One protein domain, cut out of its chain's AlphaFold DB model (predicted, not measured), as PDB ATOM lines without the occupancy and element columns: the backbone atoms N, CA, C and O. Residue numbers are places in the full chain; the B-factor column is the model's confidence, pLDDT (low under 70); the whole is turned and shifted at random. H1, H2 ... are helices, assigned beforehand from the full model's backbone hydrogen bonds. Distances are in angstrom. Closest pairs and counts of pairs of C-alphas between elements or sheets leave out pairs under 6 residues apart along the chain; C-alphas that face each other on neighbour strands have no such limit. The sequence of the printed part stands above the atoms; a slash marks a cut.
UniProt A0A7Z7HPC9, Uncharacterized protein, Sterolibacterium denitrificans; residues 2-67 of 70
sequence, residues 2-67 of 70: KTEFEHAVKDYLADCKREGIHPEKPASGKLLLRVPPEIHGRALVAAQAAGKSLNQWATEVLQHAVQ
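What this domain is: This is residues 2 to 67 of the 70 residues of an uncharacterized protein of Sterolibacterium denitrificans (UniProt A0A7Z7HPC9). A lone helix, H1, stands at one end of a long open span, and a small L of two helices, H2 and H3, stands at the other, with the stretched-out residues 20 to 36 strung between them. H1 and H2 run in nearly opposite directions at the two ends, while H3 starts beside the later part of H2 and points away from it, so that residues 60 to 67 stick out. The printed part has 66 residues with three named helices, in the order H1, H2, H3, and no named strand; its class is all helix. It is extended, with a radius of gyration of the C-alphas of 19.1 A, and elongated, spanning 51 by 27 by 19 A.

How they stand to each other: H1, residues 2 to 19, touches no helix. It is apart from H2, residues 37 to 49, and apart from H3, residues 54 to 65. Residues 2 to 11, which belong to H1, stand free. The link from H1 to H2 is long, with 17 residues. H2 and H3 touch, and their closest C-alphas are those of Ala 47 and Leu 54, 5.4 A apart. H2 touches H3 with residues 43 to 48 alone, and H3 touches H2 with residues 54 to 57 alone. Their lines are about perpendicular, at 85 degrees, and their centres are 12.6 A apart. Residues 60 to 67, of which 60 to 65 belong to H3, stand free. In H1, H2 and H3 every backbone O i to N i+4 pair is within hydrogen-bond range.

Where its parts are: H1 begins at C-alpha 2, at (-39.432, 23.465, 54.838), and measures 26.0 A to C-alpha 19, at (-57.067, 12.347, 39.233). It is the longest helix, with 18 residues. H2 has 13 residues, from C-alpha 37 at (-26.694, 34.407, 12.955) to C-alpha 49, a length of 18.3 A. H3 has 12 residues and runs 16.3 A from C-alpha 54 to C-alpha 65, at (-40.109, 42.257, 28.145).

The domain as a whole: The two C-alphas farthest apart are those of Arg 18 and Ala 49, at 53.0 A, while the C-alphas of Lys 2 and Gln 67, the first and last printed, are 29.7 A apart. Residues 20 to 36 hold no named element, and their C-alphas lie 2 to 26 A from the mean of all C-alphas. The link from H2 to H3 is tight, with 4 residues. The printed part has no cut. The mean pLDDT of the printed part is 91.5, and no printed residue is under 70; H1 has a mean of 87, H2 of 98 and H3 of 96.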
ATOM      1  N   LYS A   2     -39.789  24.454  55.879       72.56
ATOM      2  CA  LYS A   2     -39.432  23.465  54.838       72.56
ATOM      3  C   LYS A   2     -40.354  22.235  54.857       72.56
ATOM      4  O   LYS A   2     -40.771  21.765  53.810       72.56
ATOM      5  N   THR A   3     -40.731  21.780  56.049       81.00
ATOM      6  CA  THR A   3     -41.589  20.609  56.272       81.00
ATOM      7  C   THR A   3     -43.012  20.810  55.745       81.00
ATOM      8  O   THR A   3     -43.526  19.950  55.038       81.00
ATOM      9  N   GLU A   4     -43.627  21.966  56.010       85.06
ATOM     10  CA  GLU A   4     -44.957  22.312  55.483       85.06
ATOM     11  C   GLU A   4     -44.957  22.421  53.954       85.06
ATOM     12  O   GLU A   4     -45.892  21.960  53.306       85.06
ATOM     13  N   PHE A   5     -43.889  22.973  53.368       81.44
ATOM     14  CA  PHE A   5     -43.731  23.028  51.914       81.44
ATOM     15  C   PHE A   5     -43.607  21.625  51.305       81.44
ATOM     16  O   PHE A   5     -44.279  21.303  50.329       81.44
ATOM     17  N   GLU A   6     -42.790  20.756  51.904       86.00
ATOM     18  CA  GLU A   6     -42.639  19.369  51.460       86.00
ATOM     19  C   GLU A   6     -43.945  18.567  51.580       86.00
ATOM     20  O   GLU A   6     -44.216  17.728  50.722       86.00
ATOM     21  N   HIS A   7     -44.762  18.822  52.606       89.31
ATOM     22  CA  HIS A   7     -46.087  18.210  52.746       89.31
ATOM     23  C   HIS A   7     -47.053  18.686  51.659       89.31
ATOM     24  O   HIS A   7     -47.624  17.852  50.965       89.31
ATOM     25  N   ALA A   8     -47.142  19.996  51.421       87.56
ATOM     26  CA  ALA A   8     -47.997  20.544  50.368       87.56
ATOM     27  C   ALA A   8     -47.640  19.997  48.971       87.56
ATOM     28  O   ALA A   8     -48.523  19.684  48.175       87.56
ATOM     29  N   VAL A   9     -46.344  19.817  48.680       86.12
ATOM     30  CA  VAL A   9     -45.888  19.196  47.425       86.12
ATOM     31  C   VAL A   9     -46.308  17.725  47.340       86.12
ATOM     32  O   VAL A   9     -46.734  17.276  46.278       86.12
ATOM     33  N   LYS A  10     -46.202  16.961  48.435       88.31
ATOM     34  CA  LYS A  10     -46.626  15.550  48.462       88.31
ATOM     35  C   LYS A  10     -48.130  15.407  48.237       88.31
ATOM     36  O   LYS A  10     -48.521  14.542  47.456       88.31
ATOM     37  N   ASP A  11     -48.931  16.262  48.865       91.44
ATOM     38  CA  ASP A  11     -50.389  16.252  48.727       91.44
ATOM     39  C   ASP A  11     -50.802  16.592  47.288       91.44
ATOM     40  O   ASP A  11     -51.533  15.825  46.664       91.44
ATOM     41  N   TYR A  12     -50.213  17.637  46.695       85.94
ATOM     42  CA  TYR A  12     -50.432  17.986  45.286       85.94
ATOM     43  C   TYR A  12     -50.111  16.828  44.326       85.94
ATOM     44  O   TYR A  12     -50.878  16.532  43.409       85.94
ATOM     45  N   LEU A  13     -48.988  16.134  44.537       88.56
ATOM     46  CA  LEU A  13     -48.607  14.990  43.705       88.56
ATOM     47  C   LEU A  13     -49.539  13.783  43.905       88.56
ATOM     48  O   LEU A  13     -49.805  13.053  42.946       88.56
ATOM     49  N   ALA A  14     -50.034  13.561  45.126       91.50
ATOM     50  CA  ALA A  14     -50.998  12.506  45.429       91.50
ATOM     51  C   ALA A  14     -52.361  12.780  44.778       91.50
ATOM     52  O   ALA A  14     -52.961  11.861  44.215       91.50
ATOM     53  N   ASP A  15     -52.805  14.036  44.789       90.69
ATOM     54  CA  ASP A  15     -54.025  14.487  44.123       90.69
ATOM     55  C   ASP A  15     -53.908  14.341  42.603       90.69
ATOM     56  O   ASP A  15     -54.760  13.696  41.988       90.69
ATOM     57  N   CYS A  16     -52.792  14.786  42.011       89.44
ATOM     58  CA  CYS A  16     -52.520  14.587  40.585       89.44
ATOM     59  C   CYS A  16     -52.587  13.102  40.194       89.44
ATOM     60  O   CYS A  16     -53.188  12.735  39.184       89.44
ATOM     61  N   LYS A  17     -52.014  12.220  41.027       89.00
ATOM     62  CA  LYS A  17     -52.052  10.766  40.812       89.00
ATOM     63  C   LYS A  17     -53.466  10.193  40.934       89.00
ATOM     64  O   LYS A  17     -53.811   9.310  40.152       89.00
ATOM     65  N   ARG A  18     -54.265  10.658  41.901       91.69
ATOM     66  CA  ARG A  18     -55.659  10.222  42.099       91.69
ATOM     67  C   ARG A  18     -56.543  10.618  40.918       91.69
ATOM     68  O   ARG A  18     -57.411   9.846  40.530       91.69
ATOM     69  N   GLU A  19     -56.297  11.790  40.349       90.88
ATOM     70  CA  GLU A  19     -57.067  12.347  39.233       90.88
ATOM     71  C   GLU A  19     -56.543  11.909  37.856       90.88
ATOM     72  O   GLU A  19     -57.179  12.170  36.839       90.88
ATOM     73  N   GLY A  20     -55.399  11.215  37.804       85.81
ATOM     74  CA  GLY A  20     -54.780  10.777  36.551       85.81
ATOM     75  C   GLY A  20     -54.213  11.926  35.711       85.81
ATOM     76  O   GLY A  20     -53.974  11.749  34.517       85.81
ATOM     77  N   ILE A  21     -53.995  13.095  36.318       84.31
ATOM     78  CA  ILE A  21     -53.428  14.270  35.656       84.31
ATOM     79  C   ILE A  21     -51.915  14.321  35.857       84.31
ATOM     80  O   ILE A  21     -51.371  13.928  36.892       84.31
ATOM     81  N   HIS A  22     -51.208  14.827  34.849       79.88
ATOM     82  CA  HIS A  22     -49.784  15.091  34.991       79.88
ATOM     83  C   HIS A  22     -49.589  16.388  35.782       79.88
ATOM     84  O   HIS A  22     -50.127  17.414  35.363       79.88
ATOM     85  N   PRO A  23     -48.814  16.372  36.882       82.25
ATOM     86  CA  PRO A  23     -48.503  17.591  37.612       82.25
ATOM     87  C   PRO A  23     -47.797  18.581  36.687       82.25
ATOM     88  O   PRO A  23     -46.994  18.191  35.826       82.25
ATOM     89  N   GLU A  24     -48.082  19.864  36.878       77.56
ATOM     90  CA  GLU A  24     -47.432  20.919  36.120       77.56
ATOM     91  C   GLU A  24     -45.931  20.888  36.417       77.56
ATOM     92  O   GLU A  24     -45.493  20.863  37.572       77.56
ATOM     93  N   LYS A  25     -45.114  20.836  35.365       73.81
ATOM     94  CA  LYS A  25     -43.666  20.921  35.529       73.81
ATOM     95  C   LYS A  25     -43.297  22.391  35.673       73.81
ATOM     96  O   LYS A  25     -43.595  23.153  34.753       73.81
ATOM     97  N   PRO A  26     -42.591  22.781  36.749       77.25
ATOM     98  CA  PRO A  26     -42.036  24.120  36.841       77.25
ATOM     99  C   PRO A  26     -41.232  24.458  35.585       77.25
ATOM    100  O   PRO A  26     -40.560  23.590  35.012       77.25
ATOM    101  N   ALA A  27     -41.280  25.723  35.168       79.31
ATOM    102  CA  ALA A  27     -40.479  26.197  34.051       79.31
ATOM    103  C   ALA A  27     -39.000  25.858  34.297       79.31
ATOM    104  O   ALA A  27     -38.415  26.229  35.312       79.31
ATOM    105  N   SER A  28     -38.382  25.140  33.358       86.75
ATOM    106  CA  SER A  28     -37.031  24.589  33.552       86.75
ATOM    107  C   SER A  28     -35.909  25.637  33.586       86.75
ATOM    108  O   SER A  28     -34.758  25.289  33.843       86.75
ATOM    109  N   GLY A  29     -36.213  26.890  33.232       88.12
ATOM    110  CA  GLY A  29     -35.236  27.965  33.027       88.12
ATOM    111  C   GLY A  29     -34.341  27.788  31.792       88.12
ATOM    112  O   GLY A  29     -33.575  28.687  31.459       88.12
ATOM    113  N   LYS A  30     -34.424  26.651  31.088       90.75
ATOM    114  CA  LYS A  30     -33.646  26.385  29.874       90.75
ATOM    115  C   LYS A  30     -34.403  26.882  28.654       90.75
ATOM    116  O   LYS A  30     -35.545  26.488  28.431       90.75
ATOM    117  N   LEU A  31     -33.731  27.684  27.837       90.81
ATOM    118  CA  LEU A  31     -34.300  28.238  26.618       90.81
ATOM    119  C   LEU A  31     -33.430  27.844  25.420       90.81
ATOM    120  O   LEU A  31     -32.336  28.369  25.233       90.81
ATOM    121  N   LEU A  32     -33.903  26.883  24.624       92.38
ATOM    122  CA  LEU A  32     -33.244  26.472  23.384       92.38
ATOM    123  C   LEU A  32     -33.893  27.209  22.210       92.38
ATOM    124  O   LEU A  32     -34.937  26.791  21.715       92.38
ATOM    125  N   LEU A  33     -33.289  28.317  21.782       92.12
ATOM    126  CA  LEU A  33     -33.785  29.128  20.667       92.12
ATOM    127  C   LEU A  33     -32.956  28.905  19.409       92.12
ATOM    128  O   LEU A  33     -31.729  28.833  19.460       92.12
ATOM    129  N   ARG A  34     -33.629  28.892  18.257       96.12
ATOM    130  CA  ARG A  34     -32.968  29.122  16.971       96.12
ATOM    131  C   ARG A  34     -32.986  30.617  16.687       96.12
ATOM    132  O   ARG A  34     -34.032  31.169  16.366       96.12
ATOM    133  N   VAL A  35     -31.831  31.258  16.818       95.62
ATOM    134  CA  VAL A  35     -31.653  32.690  16.550       95.62
ATOM    135  C   VAL A  35     -30.862  32.843  15.248       95.62
ATOM    136  O   VAL A  35     -29.823  32.192  15.112       95.62
ATOM    137  N   PRO A  36     -31.315  33.668  14.282       98.25
ATOM    138  CA  PRO A  36     -30.544  33.940  13.072       98.25
ATOM    139  C   PRO A  36     -29.126  34.446  13.401       98.25
ATOM    140  O   PRO A  36     -28.984  35.245  14.333       98.25
ATOM    141  N   PRO A  37     -28.081  34.048  12.643       98.06
ATOM    142  CA  PRO A  37     -26.694  34.407  12.955       98.06
ATOM    143  C   PRO A  37     -26.449  35.914  13.095       98.06
ATOM    144  O   PRO A  37     -25.701  36.330  13.974       98.06
ATOM    145  N   GLU A  38     -27.114  36.732  12.276       98.25
ATOM    146  CA  GLU A  38     -27.019  38.195  12.338       98.25
ATOM    147  C   GLU A  38     -27.493  38.745  13.693       98.25
ATOM    148  O   GLU A  38     -26.806  39.540  14.335       98.25
ATOM    149  N   ILE A  39     -28.648  38.274  14.171       97.94
ATOM    150  CA  ILE A  39     -29.217  38.695  15.455       97.94
ATOM    151  C   ILE A  39     -28.369  38.168  16.613       97.94
ATOM    152  O   ILE A  39     -28.093  38.908  17.556       97.94
ATOM    153  N   HIS A  40     -27.899  36.922  16.520       97.88
ATOM    154  CA  HIS A  40     -27.000  36.339  17.513       97.88
ATOM    155  C   HIS A  40     -25.692  37.139  17.636       97.88
ATOM    156  O   HIS A  40     -25.265  37.450  18.746       97.88
ATOM    157  N   GLY A  41     -25.094  37.545  16.510       98.06
ATOM    158  CA  GLY A  41     -23.897  38.386  16.494       98.06
ATOM    159  C   GLY A  41     -24.124  39.746  17.154       98.06
ATOM    160  O   GLY A  41     -23.338  40.163  18.003       98.06
ATOM    161  N   ARG A  42     -25.238  40.416  16.839       98.31
ATOM    162  CA  ARG A  42     -25.602  41.697  17.470       98.31
ATOM    163  C   ARG A  42     -25.834  41.558  18.976       98.31
ATOM    164  O   ARG A  42     -25.403  42.424  19.734       98.31
ATOM    165  N   ALA A  43     -26.460  40.467  19.414       97.75
ATOM    166  CA  ALA A  43     -26.667  40.180  20.830       97.75
ATOM    167  C   ALA A  43     -25.341  39.933  21.570       97.75
ATOM    168  O   ALA A  43     -25.163  40.435  22.677       97.75
ATOM    169  N   LEU A  44     -24.384  39.230  20.952       98.31
ATOM    170  CA  LEU A  44     -23.040  39.043  21.514       98.31
ATOM    171  C   LEU A  44     -22.313  40.377  21.714       98.31
ATOM    172  O   LEU A  44     -21.766  40.614  22.789       98.31
ATOM    173  N   VAL A  45     -22.345  41.261  20.711       98.38
ATOM    174  CA  VAL A  45     -21.729  42.595  20.805       98.38
ATOM    175  C   VAL A  45     -22.388  43.425  21.907       98.38
ATOM    176  O   VAL A  45     -21.687  44.030  22.716       98.38
ATOM    177  N   ALA A  46     -23.723  43.425  21.985       98.19
ATOM    178  CA  ALA A  46     -24.457  44.149  23.022       98.19
ATOM    179  C   ALA A  46     -24.140  43.627  24.434       98.19
ATOM    180  O   ALA A  46     -23.907  44.417  25.348       98.19
ATOM    181  N   ALA A  47     -24.075  42.304  24.603       98.38
ATOM    182  CA  ALA A  47     -23.708  41.680  25.868       98.38
ATOM    183  C   ALA A  47     -22.274  42.048  26.278       98.38
ATOM    184  O   ALA A  47     -22.047  42.480  27.408       98.38
ATOM    185  N   GLN A  48     -21.321  41.965  25.343       98.19
ATOM    186  CA  GLN A  48     -19.923  42.315  25.590       98.19
ATOM    187  C   GLN A  48     -19.754  43.794  25.953       98.19
ATOM    188  O   GLN A  48     -19.051  44.102  26.913       98.19
ATOM    189  N   ALA A  49     -20.418  44.702  25.233       98.38
ATOM    190  CA  ALA A  49     -20.385  46.137  25.520       98.38
ATOM    191  C   ALA A  49     -20.940  46.470  26.917       98.38
ATOM    192  O   ALA A  49     -20.481  47.413  27.556       98.38
ATOM    193  N   ALA A  50     -21.887  45.668  27.413       97.38
ATOM    194  CA  ALA A  50     -22.428  45.773  28.766       97.38
ATOM    195  C   ALA A  50     -21.592  45.037  29.835       97.38
ATOM    196  O   ALA A  50     -21.978  45.041  31.004       97.38
ATOM    197  N   GLY A  51     -20.486  44.377  29.461       97.94
ATOM    198  CA  GLY A  51     -19.663  43.573  30.370       97.94
ATOM    199  C   GLY A  51     -20.349  42.295  30.866       97.94
ATOM    200  O   GLY A  51     -20.044  41.819  31.959       97.94
ATOM    201  N   LYS A  52     -21.300  41.747  30.098       98.19
ATOM    202  CA  LYS A  52     -22.152  40.612  30.487       98.19
ATOM    203  C   LYS A  52     -21.935  39.407  29.578       98.19
ATOM    204  O   LYS A  52     -21.626  39.537  28.394       98.19
ATOM    205  N   SER A  53     -22.168  38.212  30.117       98.12
ATOM    206  CA  SER A  53     -22.375  37.031  29.271       98.12
ATOM    207  C   SER A  53     -23.673  37.165  28.466       98.12
ATOM    208  O   SER A  53     -24.616  37.835  28.898       98.12
ATOM    209  N   LEU A  54     -23.764  36.467  27.328       97.69
ATOM    210  CA  LEU A  54     -24.980  36.458  26.506       97.69
ATOM    211  C   LEU A  54     -26.213  36.004  27.305       97.69
ATOM    212  O   LEU A  54     -27.277  36.596  27.168       97.69
ATOM    213  N   ASN A  55     -26.065  35.003  28.180       96.44
ATOM    214  CA  ASN A  55     -27.168  34.504  29.006       96.44
ATOM    215  C   ASN A  55     -27.658  35.542  30.022       96.44
ATOM    216  O   ASN A  55     -28.864  35.676  30.214       96.44
ATOM    217  N   GLN A  56     -26.750  36.285  30.664       97.75
ATOM    218  CA  GLN A  56     -27.128  37.362  31.589       97.75
ATOM    219  C   GLN A  56     -27.856  38.480  30.847       97.75
ATOM    220  O   GLN A  56     -28.948  38.870  31.248       97.75
ATOM    221  N   TRP A  57     -27.288  38.935  29.729       98.00
ATOM    222  CA  TRP A  57     -27.901  39.970  28.903       98.00
ATOM    223  C   TRP A  57     -29.292  39.547  28.400       98.00
ATOM    224  O   TRP A  57     -30.258  40.290  28.548       98.00
ATOM    225  N   ALA A  58     -29.430  38.322  27.884       96.69
ATOM    226  CA  ALA A  58     -30.713  37.796  27.419       96.69
ATOM    227  C   ALA A  58     -31.737  37.664  28.557       96.69
ATOM    228  O   ALA A  58     -32.912  37.962  28.358       96.69
ATOM    229  N   THR A  59     -31.302  37.260  29.754       96.06
ATOM    230  CA  THR A  59     -32.175  37.179  30.936       96.06
ATOM    231  C   THR A  59     -32.745  38.549  31.290       96.06
ATOM    232  O   THR A  59     -33.944  38.660  31.522       96.06
ATOM    233  N   GLU A  60     -31.926  39.601  31.274       96.25
ATOM    234  CA  GLU A  60     -32.384  40.967  31.552       96.25
ATOM    235  C   GLU A  60     -33.347  41.489  30.485       96.25
ATOM    236  O   GLU A  60     -34.350  42.119  30.820       96.25
ATOM    237  N   VAL A  61     -33.073  41.215  29.208       95.50
ATOM    238  CA  VAL A  61     -33.977  41.584  28.109       95.50
ATOM    239  C   VAL A  61     -35.330  40.897  28.280       95.50
ATOM    240  O   VAL A  61     -36.366  41.551  28.180       95.50
ATOM    241  N   LEU A  62     -35.336  39.598  28.595       95.25
ATOM    242  CA  LEU A  62     -36.566  38.857  28.871       95.25
ATOM    243  C   LEU A  62     -37.289  39.407  30.105       95.25
ATOM    244  O   LEU A  62     -38.501  39.563  30.056       95.25
ATOM    245  N   GLN A  63     -36.567  39.743  31.177       95.44
ATOM    246  CA  GLN A  63     -37.145  40.350  32.380       95.44
ATOM    247  C   GLN A  63     -37.849  41.673  32.077       95.44
ATOM    248  O   GLN A  63     -38.969  41.868  32.535       95.44
ATOM    249  N   HIS A  64     -37.231  42.555  31.286       94.69
ATOM    250  CA  HIS A  64     -37.876  43.801  30.866       94.69
ATOM    251  C   HIS A  64     -39.106  43.530  29.994       94.69
ATOM    252  O   HIS A  64     -40.144  44.149  30.194       94.69
ATOM    253  N   ALA A  65     -39.019  42.572  29.067       94.62
ATOM    254  CA  ALA A  65     -40.109  42.257  28.145       94.62
ATOM    255  C   ALA A  65     -41.346  41.634  28.819       94.62
ATOM    256  O   ALA A  65     -42.437  41.711  28.261       94.62
ATOM    257  N   VAL A  66     -41.196  40.997  29.986       94.19
ATOM    258  CA  VAL A  66     -42.314  40.370  30.720       94.19
ATOM    259  C   VAL A  66     -42.886  41.245  31.838       94.19
ATOM    260  O   VAL A  66     -43.854  40.843  32.485       94.19
ATOM    261  N   GLN A  67     -42.313  42.424  32.094       87.94
ATOM    262  CA  GLN A  67     -42.895  43.365  33.046       87.94
ATOM    263  C   GLN A  67     -44.151  44.018  32.438       87.94
ATOM    264  O   GLN A  67     -44.092  44.532  31.320       87.94
TER     265      GLN A  67